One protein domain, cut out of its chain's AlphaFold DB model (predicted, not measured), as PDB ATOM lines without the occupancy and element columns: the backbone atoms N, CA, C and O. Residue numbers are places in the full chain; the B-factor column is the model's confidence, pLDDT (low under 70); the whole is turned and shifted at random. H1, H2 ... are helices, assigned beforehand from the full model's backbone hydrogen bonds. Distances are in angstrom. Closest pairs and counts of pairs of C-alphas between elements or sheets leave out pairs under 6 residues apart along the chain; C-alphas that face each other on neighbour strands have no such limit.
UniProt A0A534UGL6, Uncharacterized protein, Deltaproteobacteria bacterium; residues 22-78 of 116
ATOM      1  N   LEU A  22      -5.933  84.459 154.570       79.94
ATOM      2  CA  LEU A  22      -6.556  83.301 155.219       79.94
ATOM      3  C   LEU A  22      -7.762  83.697 156.085       79.94
ATOM      4  O   LEU A  22      -8.725  82.937 156.193       79.94
ATOM      5  N   ILE A  23      -7.749  84.897 156.673       79.81
ATOM      6  CA  ILE A  23      -8.792  85.363 157.604       79.81
ATOM      7  C   ILE A  23     -10.188  85.425 156.947       79.81
ATOM      8  O   ILE A  23     -11.136  84.898 157.540       79.81
ATOM      9  N   PRO A  24     -10.368  85.998 155.738       77.88
ATOM     10  CA  PRO A  24     -11.661  86.000 155.054       77.88
ATOM     11  C   PRO A  24     -12.156  84.589 154.721       77.88
ATOM     12  O   PRO A  24     -13.352  84.318 154.794       77.88
ATOM     13  N   LEU A  25     -11.242  83.674 154.400       75.00
ATOM     14  CA  LEU A  25     -11.565  82.313 153.968       75.00
ATOM     15  C   LEU A  25     -12.007  81.415 155.123       75.00
ATOM     16  O   LEU A  25     -12.880  80.570 154.944       75.00
ATOM     17  N   LEU A  26     -11.484  81.642 156.329       72.94
ATOM     18  CA  LEU A  26     -11.965  80.959 157.532       72.94
ATOM     19  C   LEU A  26     -13.439  81.272 157.835       72.94
ATOM     20  O   LEU A  26     -14.099  80.462 158.480       72.94
ATOM     21  N   ARG A  27     -13.974  82.396 157.333       69.00
ATOM     22  CA  ARG A  27     -15.415  82.706 157.379       69.00
ATOM     23  C   ARG A  27     -16.204  81.972 156.288       69.00
ATOM     24  O   ARG A  27     -17.343  81.589 156.516       69.00
ATOM     25  N   LEU A  28     -15.597  81.717 155.125       66.94
ATOM     26  CA  LEU A  28     -16.218  80.947 154.033       66.94
ATOM     27  C   LEU A  28     -16.343  79.449 154.344       66.94
ATOM     28  O   LEU A  28     -17.154  78.768 153.717       66.94
ATOM     29  N   ARG A  29     -15.604  78.938 155.341       65.31
ATOM     30  CA  ARG A  29     -15.801  77.587 155.896       65.31
ATOM     31  C   ARG A  29     -17.262  77.338 156.274       65.31
ATOM     32  O   ARG A  29     -17.785  76.259 156.016       65.31
ATOM     33  N   GLU A  30     -17.927  78.339 156.845       60.59
ATOM     34  CA  GLU A  30     -19.337  78.257 157.251       60.59
ATOM     35  C   GLU A  30     -20.288  78.125 156.051       60.59
ATOM     36  O   GLU A  30     -21.430  77.704 156.203       60.59
ATOM     37  N   GLN A  31     -19.803  78.432 154.845       65.12
ATOM     38  CA  GLN A  31     -20.543  78.358 153.584       65.12
ATOM     39  C   GLN A  31     -20.208  77.093 152.772       65.12
ATOM     40  O   GLN A  31     -20.706  76.937 151.658       65.12
ATOM     41  N   GLY A  32     -19.362  76.193 153.295       62.75
ATOM     42  CA  GLY A  32     -19.022  74.921 152.643       62.75
ATOM     43  C   GLY A  32     -18.127  75.045 151.403       62.75
ATOM     44  O   GLY A  32     -18.092  74.130 150.582       62.75
ATOM     45  N   GLN A  33     -17.422  76.167 151.239       70.00
ATOM     46  CA  GLN A  33     -16.477  76.357 150.134       70.00
ATOM     47  C   GLN A  33     -15.140  75.645 150.408       70.00
ATOM     48  O   GLN A  33     -14.709  75.604 151.562       70.00
ATOM     49  N   PRO A  34     -14.446  75.127 149.375       68.75
ATOM     50  CA  PRO A  34     -13.164  74.449 149.544       68.75
ATOM     51  C   PRO A  34     -12.091  75.423 150.054       68.75
ATOM     52  O   PRO A  34     -11.720  76.379 149.374       68.75
ATOM     53  N   TYR A  35     -11.574  75.164 151.255       78.12
ATOM     54  CA  TYR A  35     -10.601  76.010 151.967       78.12
ATOM     55  C   TYR A  35      -9.401  75.206 152.504       78.12
ATOM     56  O   TYR A  35      -8.399  75.765 152.956       78.12
ATOM     57  N   GLU A  36      -9.469  73.878 152.410       81.38
ATOM     58  CA  GLU A  36      -8.523  72.914 152.971       81.38
ATOM     59  C   GLU A  36      -7.133  73.048 152.356       81.38
ATOM     60  O   GLU A  36      -6.127  72.871 153.044       81.38
ATOM     61  N   ARG A  37      -7.064  73.380 151.061       84.69
ATOM     62  CA  ARG A  37      -5.792  73.608 150.367       84.69
ATOM     63  C   ARG A  37      -5.037  74.793 150.968       84.69
ATOM     64  O   ARG A  37      -3.857  74.664 151.262       84.69
ATOM     65  N   LEU A  38      -5.722  75.912 151.187       83.31
ATOM     66  CA  LEU A  38      -5.104  77.145 151.678       83.31
ATOM     67  C   LEU A  38      -4.714  77.027 153.153       83.31
ATOM     68  O   LEU A  38      -3.641  77.476 153.544       83.31
ATOM     69  N   VAL A  39      -5.525  76.333 153.959       87.62
ATOM     70  CA  VAL A  39      -5.143  75.971 155.333       87.62
ATOM     71  C   VAL A  39      -3.903  75.084 155.338       87.62
ATOM     72  O   VAL A  39      -3.002  75.311 156.139       87.62
ATOM     73  N   ARG A  40      -3.826  74.086 154.449       88.88
ATOM     74  CA  ARG A  40      -2.649  73.216 154.347       88.88
ATOM     75  C   ARG A  40      -1.395  74.014 154.005       88.88
ATOM     76  O   ARG A  40      -0.383  73.816 154.664       88.88
ATOM     77  N   GLU A  41      -1.476  74.903 153.019       90.50
ATOM     78  CA  GLU A  41      -0.366  75.780 152.626       90.50
ATOM     79  C   GLU A  41       0.076  76.666 153.809       90.50
ATOM     80  O   GLU A  41       1.252  76.660 154.169       90.50
ATOM     81  N   ALA A  42      -0.868  77.302 154.514       90.50
ATOM     82  CA  ALA A  42      -0.568  78.114 155.695       90.50
ATOM     83  C   ALA A  42       0.079  77.310 156.837       90.50
ATOM     84  O   ALA A  42       1.048  77.766 157.446       90.50
ATOM     85  N   VAL A  43      -0.415  76.096 157.119       93.50
ATOM     86  CA  VAL A  43       0.183  75.194 158.119       93.50
ATOM     87  C   VAL A  43       1.604  74.802 157.710       93.50
ATOM     88  O   VAL A  43       2.507  74.811 158.546       93.50
ATOM     89  N   THR A  44       1.826  74.475 156.435       95.25
ATOM     90  CA  THR A  44       3.161  74.144 155.921       95.25
ATOM     91  C   THR A  44       4.136  75.300 156.125       95.25
ATOM     92  O   THR A  44       5.250  75.069 156.601       95.25
ATOM     93  N   ASP A  45       3.721  76.532 155.840       95.00
ATOM     94  CA  ASP A  45       4.576  77.705 156.001       95.00
ATOM     95  C   ASP A  45       4.935  77.988 157.460       95.00
ATOM     96  O   ASP A  45       6.112  78.206 157.763       95.00
ATOM     97  N   VAL A  46       3.972  77.937 158.386       94.81
ATOM     98  CA  VAL A  46       4.274  78.188 159.806       94.81
ATOM     99  C   VAL A  46       5.102  77.068 160.425       94.81
ATOM    100  O   VAL A  46       5.945  77.337 161.279       94.81
ATOM    101  N   VAL A  47       4.909  75.810 160.014       96.62
ATOM    102  CA  VAL A  47       5.743  74.690 160.480       96.62
ATOM    103  C   VAL A  47       7.168  74.838 159.961       96.62
ATOM    104  O   VAL A  47       8.114  74.666 160.728       96.62
ATOM    105  N   ARG A  48       7.336  75.217 158.689       97.56
ATOM    106  CA  ARG A  48       8.652  75.486 158.102       97.56
ATOM    107  C   ARG A  48       9.394  76.579 158.874       97.56
ATOM    108  O   ARG A  48      10.526  76.348 159.283       97.56
ATOM    109  N   GLN A  49       8.741  77.706 159.163       96.94
ATOM    110  CA  GLN A  49       9.345  78.798 159.939       96.94
ATOM    111  C   GLN A  49       9.729  78.373 161.366       96.94
ATOM    112  O   GLN A  49      10.788  78.752 161.861       96.94
ATOM    113  N   GLN A  50       8.900  77.561 162.029       97.38
ATOM    114  CA  GLN A  50       9.214  77.024 163.358       97.38
ATOM    115  C   GLN A  50      10.475  76.151 163.332       97.38
ATOM    116  O   GLN A  50      11.345  76.315 164.188       97.38
ATOM    117  N   VAL A  51      10.593  75.263 162.339       97.62
ATOM    118  CA  VAL A  51      11.780  74.414 162.152       97.62
ATOM    119  C   VAL A  51      13.014  75.263 161.850       97.62
ATOM    120  O   VAL A  51      14.049  75.067 162.480       97.62
ATOM    121  N   GLU A  52      12.902  76.237 160.941       97.94
ATOM    122  CA  GLU A  52      13.988  77.166 160.588       97.94
ATOM    123  C   GLU A  52      14.462  77.993 161.799       97.94
ATOM    124  O   GLU A  52      15.646  78.300 161.911       97.94
ATOM    125  N   THR A  53      13.562  78.302 162.739       96.69
ATOM    126  CA  THR A  53      13.871  79.044 163.977       96.69
ATOM    127  C   THR A  53      14.427  78.145 165.093       96.69
ATOM    128  O   THR A  53      14.936  78.646 166.094       96.69
ATOM    129  N   GLY A  54      14.360  76.817 164.944       96.06
ATOM    130  CA  GLY A  54      14.866  75.857 165.931       96.06
ATOM    131  C   GLY A  54      13.866  75.440 167.017       96.06
ATOM    132  O   GLY A  54      14.288  74.983 168.077       96.06
ATOM    133  N   ILE A  55      12.556  75.576 166.777       96.44
ATOM    134  CA  ILE A  55      11.520  75.008 167.657       96.44
ATOM    135  C   ILE A  55      11.547  73.477 167.566       96.44
ATOM    136  O   ILE A  55      11.452  72.903 166.481       96.44
ATOM    137  N   ASP A  56      11.620  72.809 168.718       94.50
ATOM    138  CA  ASP A  56      11.767  71.349 168.794       94.50
ATOM    139  C   ASP A  56      10.446  70.594 168.653       94.50
ATOM    140  O   ASP A  56      10.389  69.503 168.081       94.50
ATOM    141  N   ILE A  57       9.379  71.158 169.217       94.75
ATOM    142  CA  ILE A  57       8.030  70.598 169.161       94.75
ATOM    143  C   ILE A  57       7.145  71.631 168.479       94.75
ATOM    144  O   ILE A  57       6.759  72.630 169.085       94.75
ATOM    145  N   VAL A  58       6.857  71.392 167.202       96.25
ATOM    146  CA  VAL A  58       6.081  72.302 166.357       96.25
ATOM    147  C   VAL A  58       4.577  72.103 166.529       96.25
ATOM    148  O   VAL A  58       4.114  71.022 166.904       96.25
ATOM    149  N   THR A  59       3.806  73.138 166.206       94.69
ATOM    150  CA  THR A  59       2.336  73.100 166.164       94.69
ATOM    151  C   THR A  59       1.823  73.578 164.805       94.69
ATOM    152  O   THR A  59       2.566  74.172 164.019       94.69
ATOM    153  N   ASP A  60       0.539  73.349 164.520       93.38
ATOM    154  CA  ASP A  60      -0.123  73.862 163.313       93.38
ATOM    155  C   ASP A  60      -0.400  75.375 163.377       93.38
ATOM    156  O   ASP A  60      -1.001  75.919 162.454       93.38
ATOM    157  N   GLY A  61      -0.020  76.051 164.471       93.88
ATOM    158  CA  GLY A  61      -0.218  77.484 164.677       93.88
ATOM    159  C   GLY A  61      -1.683  77.927 164.652       93.88
ATOM    160  O   GLY A  61      -1.941  79.107 164.415       93.88
ATOM    161  N   GLU A  62      -2.635  77.005 164.830       92.88
ATOM    162  CA  GLU A  62      -4.082  77.245 164.770       92.88
ATOM    163  C   GLU A  62      -4.565  77.939 163.483       92.88
ATOM    164  O   GLU A  62      -5.528  78.717 163.496       92.88
ATOM    165  N   GLN A  63      -3.914  77.656 162.350       90.56
ATOM    166  CA  GLN A  63      -4.228  78.285 161.059       90.56
ATOM    167  C   GLN A  63      -5.643  77.951 160.555       90.56
ATOM    168  O   GLN A  63      -6.227  78.712 159.793       90.56
ATOM    169  N   SER A  64      -6.226  76.840 161.012       86.50
ATOM    170  CA  SER A  64      -7.574  76.390 160.635       86.50
ATOM    171  C   SER A  64      -8.710  76.966 161.495       86.50
ATOM    172  O   SER A  64      -9.882  76.755 161.174       86.50
ATOM    173  N   LYS A  65      -8.392  77.661 162.596       83.94
ATOM    174  CA  LYS A  65      -9.371  78.124 163.591       83.94
ATOM    175  C   LYS A  65      -9.584  79.630 163.469       83.94
ATOM    176  O   LYS A  65      -8.628  80.397 163.554       83.94
ATOM    177  N   SER A  66     -10.836  80.057 163.312       79.50
ATOM    178  CA  SER A  66     -11.218  81.477 163.330       79.50
ATOM    179  C   SER A  66     -11.249  82.056 164.750       79.50
ATOM    180  O   SER A  66     -10.867  83.205 164.956       79.50
ATOM    181  N   SER A  67     -11.668  81.260 165.735       78.56
ATOM    182  CA  SER A  67     -11.580  81.559 167.166       78.56
ATOM    183  C   SER A  67     -11.625  80.269 167.989       78.56
ATOM    184  O   SER A  67     -12.075  79.226 167.507       78.56
ATOM    185  N   PHE A  68     -11.182  80.338 169.247       80.00
ATOM    186  CA  PHE A  68     -11.302  79.222 170.188       80.00
ATOM    187  C   PHE A  68     -12.769  78.832 170.424       80.00
ATOM    188  O   PHE A  68     -13.096  77.651 170.386       80.00
ATOM    189  N   TYR A  69     -13.659  79.814 170.590       77.25
ATOM    190  CA  TYR A  69     -15.080  79.596 170.883       77.25
ATOM    191  C   TYR A  69     -15.824  78.884 169.756       77.25
ATOM    192  O   TYR A  69     -16.522  77.904 170.004       77.25
ATOM    193  N   VAL A  70     -15.602  79.320 168.513       74.56
ATOM    194  CA  VAL A  70     -16.175  78.663 167.330       74.56
ATOM    195  C   VAL A  70     -15.657  77.229 167.212       74.56
ATOM    196  O   VAL A  70     -16.405  76.330 166.843       74.56
ATOM    197  N   TYR A  71     -14.390  76.990 167.561       75.69
ATOM    198  CA  TYR A  71     -13.807  75.651 167.537       75.69
ATOM    199  C   TYR A  71     -14.407  74.713 168.596       75.69
ATOM    200  O   TYR A  71     -14.697  73.562 168.279       75.69
ATOM    201  N   VAL A  72     -14.610  75.188 169.830       81.31
ATOM    202  CA  VAL A  72     -15.219  74.377 170.902       81.31
ATOM    203  C   VAL A  72     -16.748  74.305 170.818       81.31
ATOM    204  O   VAL A  72     -17.357  73.577 171.594       81.31
ATOM    205  N   GLY A  73     -17.363  75.024 169.875       71.75
ATOM    206  CA  GLY A  73     -18.808  75.013 169.646       71.75
ATOM    207  C   GLY A  73     -19.615  75.847 170.643       71.75
ATOM    208  O   GLY A  73     -20.804  75.595 170.798       71.75
ATOM    209  N   CYS A  74     -18.994  76.823 171.314       58.41
ATOM    210  CA  CYS A  74     -19.688  77.718 172.243       58.41
ATOM    211  C   CYS A  74     -20.283  78.908 171.479       58.41
ATOM    212  O   CYS A  74     -19.569  79.613 170.752       58.41
ATOM    213  N   ALA A  75     -21.594  79.115 171.612       55.94
ATOM    214  CA  ALA A  75     -22.290  80.194 170.920       55.94
ATOM    215  C   ALA A  75     -21.961  81.558 171.564       55.94
ATOM    216  O   ALA A  75     -21.869  81.648 172.788       55.94
ATOM    217  N   PRO A  76     -21.856  82.658 170.791       53.88
ATOM    218  CA  PRO A  76     -21.596  83.998 171.337       53.88
ATOM    219  C   PRO A  76     -22.591  84.442 172.421       53.88
ATOM    220  O   PRO A  76     -22.247  85.240 173.289       53.88
ATOM    221  N   THR A  77     -23.815  83.913 172.393       52.47
ATOM    222  CA  THR A  77     -24.865  84.187 173.383       52.47
ATOM    223  C   THR A  77     -24.615  83.523 174.735       52.47
ATOM    224  O   THR A  77     -25.024  84.076 175.741       52.47
ATOM    225  N   GLU A  78     -23.891  82.401 174.785       49.59
ATOM    226  CA  GLU A  78     -23.476  81.751 176.042       49.59
ATOM    227  C   GLU A  78     -22.265  82.458 176.681       49.59
ATOM    228  O   GLU A  78     -21.955  82.264 177.853       49.59
TER     229      GLU A  78
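This is residues 22 to 78 of the 116 residues of an uncharacterized protein of Deltaproteobacteria bacterium (UniProt A0A534UGL6). One long helix, H2, is the main rod of a loose, flat model, with the shorter helix H1 at the end where H2 begins; after H2 the chain folds back through the long unnamed stretch 54 to 67. Residues 68 to 78, which include the small helix H3, stick out from the rest. The printed part has 57 residues with three named helices, H1, H2 and H3 in chain order, and no named strand; the class is all helix. The radius of gyration of the C-alphas is 13.5 A, and the C-alphas span 41 by 26 by 12 A.

H1, residues 22 to 31, and H2, residues 36 to 53, form a helical hairpin joined by a tight link. They only just touch, with 3 pairs of C-alphas within 8 A, and H2 does so with residues 38 to 42 alone. Their closest C-alphas, those of Leu 22 and Leu 38, are 7.2 A apart. They run opposite ways at a shallow tilt of 32 degrees, only just short of steep. H3, residues 68 to 72, is apart from H1 and from H2. Every O i to N i+4 pair is within hydrogen-bond range in H2 and H3; in H1 3 of 6 are, beside 6 of 7 O i to N i+3 pairs.

H1 begins at C-alpha 22 (-6.556, 83.301, 155.219) and measures 14.9 A from first to last C-alpha. H2 measures 25.7 A and ends at C-alpha 53 (13.871, 79.044, 163.977). H3 measures 6.3 A and ends at C-alpha 72 (-15.219, 74.377, 170.902).

The two C-alphas farthest apart, those of Glu 52 and Thr 77, are 41.5 A apart. The printed part has no cut, and the link from H2 to H3 is long, with 14 residues. The mean pLDDT of the printed part is 81.8; residues 27 to 32, 34 and 74 to 78 are under 70.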